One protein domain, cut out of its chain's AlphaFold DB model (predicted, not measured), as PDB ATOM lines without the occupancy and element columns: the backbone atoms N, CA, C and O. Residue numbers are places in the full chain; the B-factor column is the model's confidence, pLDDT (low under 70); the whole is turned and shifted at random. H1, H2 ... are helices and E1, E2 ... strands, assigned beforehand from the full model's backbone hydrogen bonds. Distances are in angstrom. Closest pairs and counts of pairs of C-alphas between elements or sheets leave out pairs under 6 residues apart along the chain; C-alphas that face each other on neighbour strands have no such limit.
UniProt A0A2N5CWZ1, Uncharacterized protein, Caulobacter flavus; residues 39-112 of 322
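What this domain is: This is residues 39 to 112 of the 322 residues of an uncharacterized protein of Caulobacter flavus (UniProt A0A2N5CWZ1). A strongly twisted sheet of three strands is sandwiched between two helices, H1 over one face and H2 over the other, in three layers. The printed part has 74 residues, in the order E1 E2 H1 E3 H2; the sheet order is E2, E1, E3, antiparallel throughout. It is a mixed domain, compact, with a radius of gyration of the C-alphas of 11.5 A and spans of 30 by 23 by 16 A.

Where its parts are: E1, residues 39 to 47, begins at C-alpha 39 (-15.136, -88.425, -15.834) and measures 26.4 A. E2, residues 50 to 61, measures 29.2 A and bends by 66 degrees at residue 53. H1, residues 65 to 77, measures 16.4 A; E3, residues 85 to 91, 20.5 A; H2, residues 94 to 103, 14.4 A, ending at C-alpha 103 (-27.188, -79.975, -26.071).

How they stand to each other: E1 and E2 form a hairpin, with N 41 and O 58 2.8 A apart, within hydrogen-bond range. Between E1 and E3, N 42 and O 89 are within range at 2.9 A. E2, H1 and E3 make a split strand-helix-strand unit, two strands running the same way with E1 between them, its crossover right-handed. H1 touches E3, the closest C-alphas being those of Gly 74 and Ile 86, 6.0 A apart. H2, on the opposite face at a height over the sheet of 7.6 A, touches E3, the closest C-alphas being those of Gly 91 and Ala 97, 3.9 A apart. In H1 and H2 every O i to N i+4 pair is within hydrogen-bond range.

The domain as a whole: The C-alphas farthest apart, of Gly 80 and Asp 92, are 31.4 A apart. The printed part has no cut and no long link between named elements. Residues 110 to 111 pair in parallel with residues 53 to 54 of E2. Mean pLDDT of the printed part is 73.1, with residue 39, residues 60 to 77, residue 80 and residues 107 to 109 under 70.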
ATOM      1  N   ALA A  39     -14.388 -89.395 -15.048       67.69
ATOM      2  CA  ALA A  39     -15.136 -88.425 -15.834       67.69
ATOM      3  C   ALA A  39     -15.095 -88.827 -17.307       67.69
ATOM      4  O   ALA A  39     -14.087 -89.326 -17.797       67.69
ATOM      5  N   TYR A  40     -16.177 -88.596 -18.030       74.81
ATOM      6  CA  TYR A  40     -16.275 -88.869 -19.455       74.81
ATOM      7  C   TYR A  40     -16.255 -87.551 -20.222       74.81
ATOM      8  O   TYR A  40     -16.852 -86.568 -19.781       74.81
ATOM      9  N   MET A  41     -15.552 -87.516 -21.352       77.56
ATOM     10  CA  MET A  41     -15.334 -86.308 -22.141       77.56
ATOM     11  C   MET A  41     -15.703 -86.513 -23.602       77.56
ATOM     12  O   MET A  41     -15.172 -87.408 -24.249       77.56
ATOM     13  N   ALA A  42     -16.565 -85.651 -24.127       81.69
ATOM     14  CA  ALA A  42     -16.964 -85.604 -25.528       81.69
ATOM     15  C   ALA A  42     -16.475 -84.280 -26.127       81.69
ATOM     16  O   ALA A  42     -16.861 -83.230 -25.622       81.69
ATOM     17  N   CYS A  43     -15.635 -84.284 -27.166       84.31
ATOM     18  CA  CYS A  43     -15.091 -83.033 -27.711       84.31
ATOM     19  C   CYS A  43     -15.500 -82.772 -29.159       84.31
ATOM     20  O   CYS A  43     -15.669 -83.689 -29.960       84.31
ATOM     21  N   VAL A  44     -15.629 -81.489 -29.483       84.94
ATOM     22  CA  VAL A  44     -15.938 -80.958 -30.809       84.94
ATOM     23  C   VAL A  44     -14.727 -80.184 -31.313       84.94
ATOM     24  O   VAL A  44     -14.162 -79.363 -30.595       84.94
ATOM     25  N   LEU A  45     -14.334 -80.451 -32.550       85.19
ATOM     26  CA  LEU A  45     -13.238 -79.812 -33.260       85.19
ATOM     27  C   LEU A  45     -13.792 -78.770 -34.233       85.19
ATOM     28  O   LEU A  45     -14.784 -79.010 -34.928       85.19
ATOM     29  N   PHE A  46     -13.121 -77.627 -34.317       83.12
ATOM     30  CA  PHE A  46     -13.548 -76.489 -35.125       83.12
ATOM     31  C   PHE A  46     -12.554 -76.216 -36.250       83.12
ATOM     32  O   PHE A  46     -11.350 -76.194 -36.002       83.12
ATOM     33  N   LYS A  47     -13.043 -75.959 -37.467       85.56
ATOM     34  CA  LYS A  47     -12.264 -75.365 -38.567       85.56
ATOM     35  C   LYS A  47     -12.833 -73.982 -38.843       85.56
ATOM     36  O   LYS A  47     -14.030 -73.858 -39.085       85.56
ATOM     37  N   SER A  48     -12.003 -72.945 -38.760       82.25
ATOM     38  CA  SER A  48     -12.418 -71.559 -39.043       82.25
ATOM     39  C   SER A  48     -13.681 -71.125 -38.279       82.25
ATOM     40  O   SER A  48     -14.536 -70.426 -38.813       82.25
ATOM     41  N   GLY A  49     -13.827 -71.583 -37.030       75.12
ATOM     42  CA  GLY A  49     -14.981 -71.276 -36.171       75.12
ATOM     43  C   GLY A  49     -16.218 -72.163 -36.368       75.12
ATOM     44  O   GLY A  49     -17.115 -72.116 -35.531       75.12
ATOM     45  N   ALA A  50     -16.258 -73.021 -37.390       79.69
ATOM     46  CA  ALA A  50     -17.352 -73.965 -37.610       79.69
ATOM     47  C   ALA A  50     -17.044 -75.335 -36.990       79.69
ATOM     48  O   ALA A  50     -15.963 -75.897 -37.203       79.69
ATOM     49  N   ALA A  51     -18.002 -75.895 -36.246       83.75
ATOM     50  CA  ALA A  51     -17.919 -77.266 -35.750       83.75
ATOM     51  C   ALA A  51     -17.816 -78.227 -36.943       83.75
ATOM     52  O   ALA A  51     -18.710 -78.301 -37.777       83.75
ATOM     53  N   SER A  52     -16.683 -78.911 -37.049       81.56
ATOM     54  CA  SER A  52     -16.296 -79.650 -38.256       81.56
ATOM     55  C   SER A  52     -16.049 -81.128 -37.981       81.56
ATOM     56  O   SER A  52     -16.211 -81.950 -38.873       81.56
ATOM     57  N   GLY A  53     -15.684 -81.482 -36.749       83.44
ATOM     58  CA  GLY A  53     -15.507 -82.869 -36.337       83.44
ATOM     59  C   GLY A  53     -15.869 -83.056 -34.871       83.44
ATOM     60  O   GLY A  53     -15.920 -82.090 -34.112       83.44
ATOM     61  N   TYR A  54     -16.129 -84.287 -34.459       84.56
ATOM     62  CA  TYR A  54     -16.227 -84.648 -33.051       84.56
ATOM     63  C   TYR A  54     -15.384 -85.886 -32.779       84.56
ATOM     64  O   TYR A  54     -15.261 -86.758 -33.634       84.56
ATOM     65  N   VAL A  55     -14.790 -85.961 -31.594       79.38
ATOM     66  CA  VAL A  55     -14.068 -87.158 -31.149       79.38
ATOM     67  C   VAL A  55     -14.989 -88.020 -30.286       79.38
ATOM     68  O   VAL A  55     -15.745 -87.466 -29.479       79.38
ATOM     69  N   PRO A  56     -14.939 -89.360 -30.415       79.62
ATOM     70  CA  PRO A  56     -15.695 -90.260 -29.557       79.62
ATOM     71  C   PRO A  56     -15.407 -90.014 -28.078       79.62
ATOM     72  O   PRO A  56     -14.262 -89.719 -27.707       79.62
ATOM     73  N   VAL A  57     -16.442 -90.186 -27.250       80.31
ATOM     74  CA  VAL A  57     -16.352 -89.979 -25.804       80.31
ATOM     75  C   VAL A  57     -15.195 -90.776 -25.216       80.31
ATOM     76  O   VAL A  57     -15.054 -91.970 -25.477       80.31
ATOM     77  N   GLN A  58     -14.388 -90.117 -24.390       73.94
ATOM     78  CA  GLN A  58     -13.289 -90.750 -23.682       73.94
ATOM     79  C   GLN A  58     -13.480 -90.757 -22.178       73.94
ATOM     80  O   GLN A  58     -13.934 -89.783 -21.583       73.94
ATOM     81  N   LYS A  59     -13.076 -91.866 -21.563       71.88
ATOM     82  CA  LYS A  59     -12.990 -92.013 -20.118       71.88
ATOM     83  C   LYS A  59     -11.696 -91.356 -19.635       71.88
ATOM     84  O   LYS A  59     -10.615 -91.609 -20.159       71.88
ATOM     85  N   THR A  60     -11.813 -90.532 -18.608       63.34
ATOM     86  CA  THR A  60     -10.736 -89.767 -17.973       63.34
ATOM     87  C   THR A  60     -10.810 -89.953 -16.454       63.34
ATOM     88  O   THR A  60     -11.845 -90.359 -15.920       63.34
ATOM     89  N   THR A  61      -9.715 -89.699 -15.743       55.09
ATOM     90  CA  THR A  61      -9.655 -89.776 -14.273       55.09
ATOM     91  C   THR A  61      -9.532 -88.380 -13.675       55.09
ATOM     92  O   THR A  61      -8.530 -87.711 -13.908       55.09
ATOM     93  N   GLY A  62     -10.502 -87.971 -12.859       50.38
ATOM     94  CA  GLY A  62     -10.389 -86.804 -11.989       50.38
ATOM     95  C   GLY A  62     -10.667 -85.446 -12.642       50.38
ATOM     96  O   GLY A  62     -10.475 -85.221 -13.834       50.38
ATOM     97  N   TYR A  63     -11.099 -84.498 -11.807       40.81
ATOM     98  CA  TYR A  63     -11.433 -83.115 -12.176       40.81
ATOM     99  C   TYR A  63     -10.251 -82.344 -12.798       40.81
ATOM    100  O   TYR A  63     -10.432 -81.546 -13.715       40.81
ATOM    101  N   HIS A  64      -9.030 -82.625 -12.335       46.00
ATOM    102  CA  HIS A  64      -7.792 -81.959 -12.762       46.00
ATOM    103  C   HIS A  64      -7.427 -82.231 -14.216       46.00
ATOM    104  O   HIS A  64      -6.683 -81.469 -14.832       46.00
ATOM    105  N   VAL A  65      -7.986 -83.301 -14.774       51.75
ATOM    106  CA  VAL A  65      -7.741 -83.677 -16.151       51.75
ATOM    107  C   VAL A  65      -8.611 -82.863 -17.098       51.75
ATOM    108  O   VAL A  65      -8.235 -82.793 -18.238       51.75
ATOM    109  N   TYR A  66      -9.669 -82.141 -16.707       49.41
ATOM    110  CA  TYR A  66     -10.509 -81.443 -17.703       49.41
ATOM    111  C   TYR A  66      -9.772 -80.328 -18.479       49.41
ATOM    112  O   TYR A  66      -9.636 -80.423 -19.699       49.41
ATOM    113  N   ASN A  67      -9.214 -79.321 -17.791       49.25
ATOM    114  CA  ASN A  67      -8.467 -78.235 -18.451       49.25
ATOM    115  C   ASN A  67      -7.158 -78.743 -19.078       49.25
ATOM    116  O   ASN A  67      -6.763 -78.315 -20.162       49.25
ATOM    117  N   TYR A  68      -6.495 -79.694 -18.409       54.31
ATOM    118  CA  TYR A  68      -5.272 -80.315 -18.915       54.31
ATOM    119  C   TYR A  68      -5.542 -81.188 -20.148       54.31
ATOM    120  O   TYR A  68      -4.757 -81.194 -21.086       54.31
ATOM    121  N   PHE A  69      -6.669 -81.894 -20.188       61.41
ATOM    122  CA  PHE A  69      -7.092 -82.738 -21.298       61.41
ATOM    123  C   PHE A  69      -7.511 -81.895 -22.475       61.41
ATOM    124  O   PHE A  69      -7.084 -82.210 -23.571       61.41
ATOM    125  N   GLU A  70      -8.294 -80.833 -22.297       64.06
ATOM    126  CA  GLU A  70      -8.665 -79.961 -23.414       64.06
ATOM    127  C   GLU A  70      -7.420 -79.321 -24.046       64.06
ATOM    128  O   GLU A  70      -7.232 -79.415 -25.259       64.06
ATOM    129  N   SER A  71      -6.499 -78.804 -23.223       63.97
ATOM    130  CA  SER A  71      -5.218 -78.254 -23.678       63.97
ATOM    131  C   SER A  71      -4.323 -79.305 -24.356       63.97
ATOM    132  O   SER A  71      -3.912 -79.103 -25.498       63.97
ATOM    133  N   LYS A  72      -4.063 -80.462 -23.725       63.88
ATOM    134  CA  LYS A  72      -3.209 -81.527 -24.296       63.88
ATOM    135  C   LYS A  72      -3.825 -82.221 -25.498       63.88
ATOM    136  O   LYS A  72      -3.110 -82.632 -26.412       63.88
ATOM    137  N   THR A  73      -5.141 -82.366 -25.499       65.50
ATOM    138  CA  THR A  73      -5.872 -82.874 -26.652       65.50
ATOM    139  C   THR A  73      -5.766 -81.874 -27.791       65.50
ATOM    140  O   THR A  73      -5.440 -82.287 -28.897       65.50
ATOM    141  N   GLY A  74      -5.927 -80.575 -27.524       66.88
ATOM    142  CA  GLY A  74      -5.674 -79.512 -28.493       66.88
ATOM    143  C   GLY A  74      -4.256 -79.572 -29.073       66.88
ATOM    144  O   GLY A  74      -4.090 -79.671 -30.284       66.88
ATOM    145  N   GLU A  75      -3.229 -79.624 -28.224       66.38
ATOM    146  CA  GLU A  75      -1.820 -79.721 -28.645       66.38
ATOM    147  C   GLU A  75      -1.521 -80.946 -29.525       66.38
ATOM    148  O   GLU A  75      -0.611 -80.892 -30.346       66.38
ATOM    149  N   ARG A  76      -2.246 -82.060 -29.362       67.12
ATOM    150  CA  ARG A  76      -2.008 -83.292 -30.135       67.12
ATOM    151  C   ARG A  76      -2.914 -83.455 -31.349       67.12
ATOM    152  O   ARG A  76      -2.498 -84.085 -32.315       67.12
ATOM    153  N   LEU A  77      -4.144 -82.948 -31.289       68.06
ATOM    154  CA  LEU A  77      -5.128 -83.080 -32.364       68.06
ATOM    155  C   LEU A  77      -5.098 -81.924 -33.354       68.06
ATOM    156  O   LEU A  77      -5.457 -82.142 -34.504       68.06
ATOM    157  N   LEU A  78      -4.741 -80.708 -32.940       71.75
ATOM    158  CA  LEU A  78      -4.820 -79.531 -33.814       71.75
ATOM    159  C   LEU A  78      -3.652 -79.424 -34.812       71.75
ATOM    160  O   LEU A  78      -3.902 -79.058 -35.964       71.75
ATOM    161  N   PRO A  79      -2.390 -79.750 -34.459       72.25
ATOM    162  CA  PRO A  79      -1.295 -79.632 -35.417       72.25
ATOM    163  C   PRO A  79      -1.482 -80.550 -36.631       72.25
ATOM    164  O   PRO A  79      -1.657 -81.757 -36.495       72.25
ATOM    165  N   GLY A  80      -1.428 -79.975 -37.835       65.88
ATOM    166  CA  GLY A  80      -1.445 -80.723 -39.099       65.88
ATOM    167  C   GLY A  80      -2.806 -81.276 -39.541       65.88
ATOM    168  O   GLY A  80      -2.888 -81.864 -40.614       65.88
ATOM    169  N   THR A  81      -3.881 -81.074 -38.773       70.56
ATOM    170  CA  THR A  81      -5.232 -81.592 -39.088       70.56
ATOM    171  C   THR A  81      -6.177 -80.536 -39.676       70.56
ATOM    172  O   THR A  81      -7.282 -80.844 -40.135       70.56
ATOM    173  N   GLY A  82      -5.751 -79.268 -39.668       77.25
ATOM    174  CA  GLY A  82      -6.528 -78.126 -40.153       77.25
ATOM    175  C   GLY A  82      -7.630 -77.657 -39.197       77.25
ATOM    176  O   GLY A  82      -8.375 -76.747 -39.552       77.25
ATOM    177  N   TYR A  83      -7.750 -78.253 -38.006       82.25
ATOM    178  CA  TYR A  83      -8.612 -77.741 -36.940       82.25
ATOM    179  C   TYR A  83      -7.911 -76.603 -36.190       82.25
ATOM    180  O   TYR A  83      -6.720 -76.669 -35.901       82.25
ATOM    181  N   THR A  84      -8.658 -75.553 -35.864       81.06
ATOM    182  CA  THR A  84      -8.151 -74.344 -35.199       81.06
ATOM    183  C   THR A  84      -8.461 -74.317 -33.710       81.06
ATOM    184  O   THR A  84      -7.830 -73.571 -32.969       81.06
ATOM    185  N   ASN A  85      -9.470 -75.068 -33.267       79.56
ATOM    186  CA  ASN A  85      -9.886 -75.085 -31.870       79.56
ATOM    187  C   ASN A  85     -10.562 -76.413 -31.510       79.56
ATOM    188  O   ASN A  85     -11.072 -77.122 -32.382       79.56
ATOM    189  N   ILE A  86     -10.602 -76.718 -30.218       81.62
ATOM    190  CA  ILE A  86     -11.335 -77.836 -29.636       81.62
ATOM    191  C   ILE A  86     -12.186 -77.323 -28.475       81.62
ATOM    192  O   ILE A  86     -11.775 -76.417 -27.757       81.62
ATOM    193  N   ARG A  87     -13.380 -77.890 -28.302       79.94
ATOM    194  CA  ARG A  87     -14.199 -77.688 -27.108       79.94
ATOM    195  C   ARG A  87     -14.651 -79.018 -26.544       79.94
ATOM    196  O   ARG A  87     -15.247 -79.806 -27.277       79.94
ATOM    197  N   CYS A  88     -14.414 -79.258 -25.262       79.38
ATOM    198  CA  CYS A  88     -14.784 -80.512 -24.614       79.38
ATOM    199  C   CYS A  88     -15.952 -80.366 -23.629       79.38
ATOM    200  O   CYS A  88     -16.018 -79.427 -22.846       79.38
ATOM    201  N   TYR A  89     -16.852 -81.345 -23.616       79.50
ATOM    202  CA  TYR A  89     -17.992 -81.453 -22.708       79.50
ATOM    203  C   TYR A  89     -17.786 -82.623 -21.764       79.50
ATOM    204  O   TYR A  89     -17.327 -83.687 -22.179       79.50
ATOM    205  N   ARG A  90     -18.134 -82.430 -20.495       75.19
ATOM    206  CA  ARG A  90     -17.946 -83.431 -19.449       75.19
ATOM    207  C   ARG A  90     -19.277 -84.059 -19.039       75.19
ATOM    208  O   ARG A  90     -20.282 -83.364 -18.926       75.19
ATOM    209  N   GLY A  91     -19.237 -85.348 -18.721       71.38
ATOM    210  CA  GLY A  91     -20.277 -86.052 -17.980       71.38
ATOM    211  C   GLY A  91     -19.680 -87.011 -16.955       71.38
ATOM    212  O   GLY A  91     -18.516 -87.398 -17.054       71.38
ATOM    213  N   ASP A  92     -20.473 -87.400 -15.963       70.62
ATOM    214  CA  ASP A  92     -20.082 -88.448 -15.010       70.62
ATOM    215  C   ASP A  92     -20.308 -89.862 -15.588       70.62
ATOM    216  O   ASP A  92     -19.765 -90.839 -15.080       70.62
ATOM    217  N   THR A  93     -21.042 -89.963 -16.704       77.88
ATOM    218  CA  THR A  93     -21.156 -91.159 -17.553       77.88
ATOM    219  C   THR A  93     -20.854 -90.815 -19.011       77.88
ATOM    220  O   THR A  93     -20.858 -89.639 -19.398       77.88
ATOM    221  N   GLN A  94     -20.616 -91.840 -19.833       80.12
ATOM    222  CA  GLN A  94     -20.398 -91.679 -21.270       80.12
ATOM    223  C   GLN A  94     -21.593 -90.991 -21.941       80.12
ATOM    224  O   GLN A  94     -21.425 -90.043 -22.706       80.12
ATOM    225  N   GLU A  95     -22.801 -91.420 -21.590       80.94
ATOM    226  CA  GLU A  95     -24.058 -90.886 -22.104       80.94
ATOM    227  C   GLU A  95     -24.251 -89.433 -21.673       80.94
ATOM    228  O   GLU A  95     -24.674 -88.607 -22.475       80.94
ATOM    229  N   ALA A  96     -23.909 -89.092 -20.428       77.19
ATOM    230  CA  ALA A  96     -24.025 -87.726 -19.929       77.19
ATOM    231  C   ALA A  96     -23.102 -86.758 -20.687       77.19
ATOM    232  O   ALA A  96     -23.521 -85.650 -21.024       77.19
ATOM    233  N   ALA A  97     -21.870 -87.180 -20.990       79.75
ATOM    234  CA  ALA A  97     -20.925 -86.377 -21.764       79.75
ATOM    235  C   ALA A  97     -21.410 -86.179 -23.208       79.75
ATOM    236  O   ALA A  97     -21.367 -85.067 -23.737       79.75
ATOM    237  N   GLU A  98     -21.938 -87.242 -23.820       81.38
ATOM    238  CA  GLU A  98     -22.492 -87.197 -25.173       81.38
ATOM    239  C   GLU A  98     -23.737 -86.305 -25.250       81.38
ATOM    240  O   GLU A  98     -23.858 -85.459 -26.134       81.38
ATOM    241  N   GLN A  99     -24.639 -86.413 -24.275       79.50
ATOM    242  CA  GLN A  99     -25.821 -85.556 -24.183       79.50
ATOM    243  C   GLN A  99     -25.448 -84.088 -23.963       79.50
ATOM    244  O   GLN A  99     -26.072 -83.208 -24.554       79.50
ATOM    245  N   ALA A 100     -24.422 -83.798 -23.158       76.94
ATOM    246  CA  ALA A 100     -23.914 -82.438 -22.990       76.94
ATOM    247  C   ALA A 100     -23.370 -81.869 -24.313       76.94
ATOM    248  O   ALA A 100     -23.673 -80.725 -24.660       76.94
ATOM    249  N   ARG A 101     -22.649 -82.682 -25.098       83.50
ATOM    250  CA  ARG A 101     -22.210 -82.317 -26.452       83.50
ATOM    251  C   ARG A 101     -23.399 -82.040 -27.369       83.50
ATOM    252  O   ARG A 101     -23.419 -80.999 -28.015       83.50
ATOM    253  N   ILE A 102     -24.401 -82.917 -27.417       79.56
ATOM    254  CA  ILE A 102     -25.593 -82.732 -28.264       79.56
ATOM    255  C   ILE A 102     -26.334 -81.439 -27.889       79.56
ATOM    256  O   ILE A 102     -26.664 -80.635 -28.759       79.56
ATOM    257  N   LYS A 103     -26.522 -81.184 -26.587       79.44
ATOM    258  CA  LYS A 103     -27.188 -79.975 -26.071       79.44
ATOM    259  C   LYS A 103     -26.434 -78.678 -26.354       79.44
ATOM    260  O   LYS A 103     -27.047 -77.618 -26.324       79.44
ATOM    261  N   SER A 104     -25.134 -78.741 -26.640       75.81
ATOM    262  CA  SER A 104     -24.348 -77.551 -26.989       75.81
ATOM    263  C   SER A 104     -24.745 -76.913 -28.326       75.81
ATOM    264  O   SER A 104     -24.326 -75.795 -28.612       75.81
ATOM    265  N   GLY A 105     -25.525 -77.618 -29.156       76.38
ATOM    266  CA  GLY A 105     -25.978 -77.132 -30.459       76.38
ATOM    267  C   GLY A 105     -24.922 -77.216 -31.565       76.38
ATOM    268  O   GLY A 105     -25.222 -76.901 -32.715       76.38
ATOM    269  N   TYR A 106     -23.702 -77.673 -31.261       77.12
ATOM    270  CA  TYR A 106     -22.687 -77.909 -32.283       77.12
ATOM    271  C   TYR A 106     -22.949 -79.222 -33.023       77.12
ATOM    272  O   TYR A 106     -22.752 -80.319 -32.492       77.12
ATOM    273  N   VAL A 107     -23.352 -79.096 -34.284       68.31
ATOM    274  CA  VAL A 107     -23.481 -80.216 -35.217       68.31
ATOM    275  C   VAL A 107     -22.142 -80.381 -35.931       68.31
ATOM    276  O   VAL A 107     -21.741 -79.522 -36.706       68.31
ATOM    277  N   ALA A 108     -21.425 -81.461 -35.628       68.06
ATOM    278  CA  ALA A 108     -20.194 -81.823 -36.321       68.06
ATOM    279  C   ALA A 108     -20.499 -82.862 -37.405       68.06
ATOM    280  O   ALA A 108     -21.252 -83.803 -37.158       68.06
ATOM    281  N   ALA A 109     -19.910 -82.691 -38.587       63.31
ATOM    282  CA  ALA A 109     -20.192 -83.536 -39.745       63.31
ATOM    283  C   ALA A 109     -19.489 -84.902 -39.692       63.31
ATOM    284  O   ALA A 109     -19.971 -85.862 -40.286       63.31
ATOM    285  N   GLU A 110     -18.358 -84.998 -38.986       78.69
ATOM    286  CA  GLU A 110     -17.480 -86.165 -39.054       78.69
ATOM    287  C   GLU A 110     -17.027 -86.645 -37.673       78.69
ATOM    288  O   GLU A 110     -16.747 -85.848 -36.772       78.69
ATOM    289  N   THR A 111     -16.922 -87.967 -37.526       80.81
ATOM    290  CA  THR A 111     -16.309 -88.601 -36.354       80.81
ATOM    291  C   THR A 111     -14.808 -88.707 -36.581       80.81
ATOM    292  O   THR A 111     -14.375 -89.403 -37.495       80.81
ATOM    293  N   ILE A 112     -14.010 -88.064 -35.737       78.56
ATOM    294  CA  ILE A 112     -12.551 -88.080 -35.827       78.56
ATOM    295  C   ILE A 112     -12.004 -89.110 -34.837       78.56
ATOM    296  O   ILE A 112     -12.226 -88.977 -33.630       78.56
TER     297      ILE A 112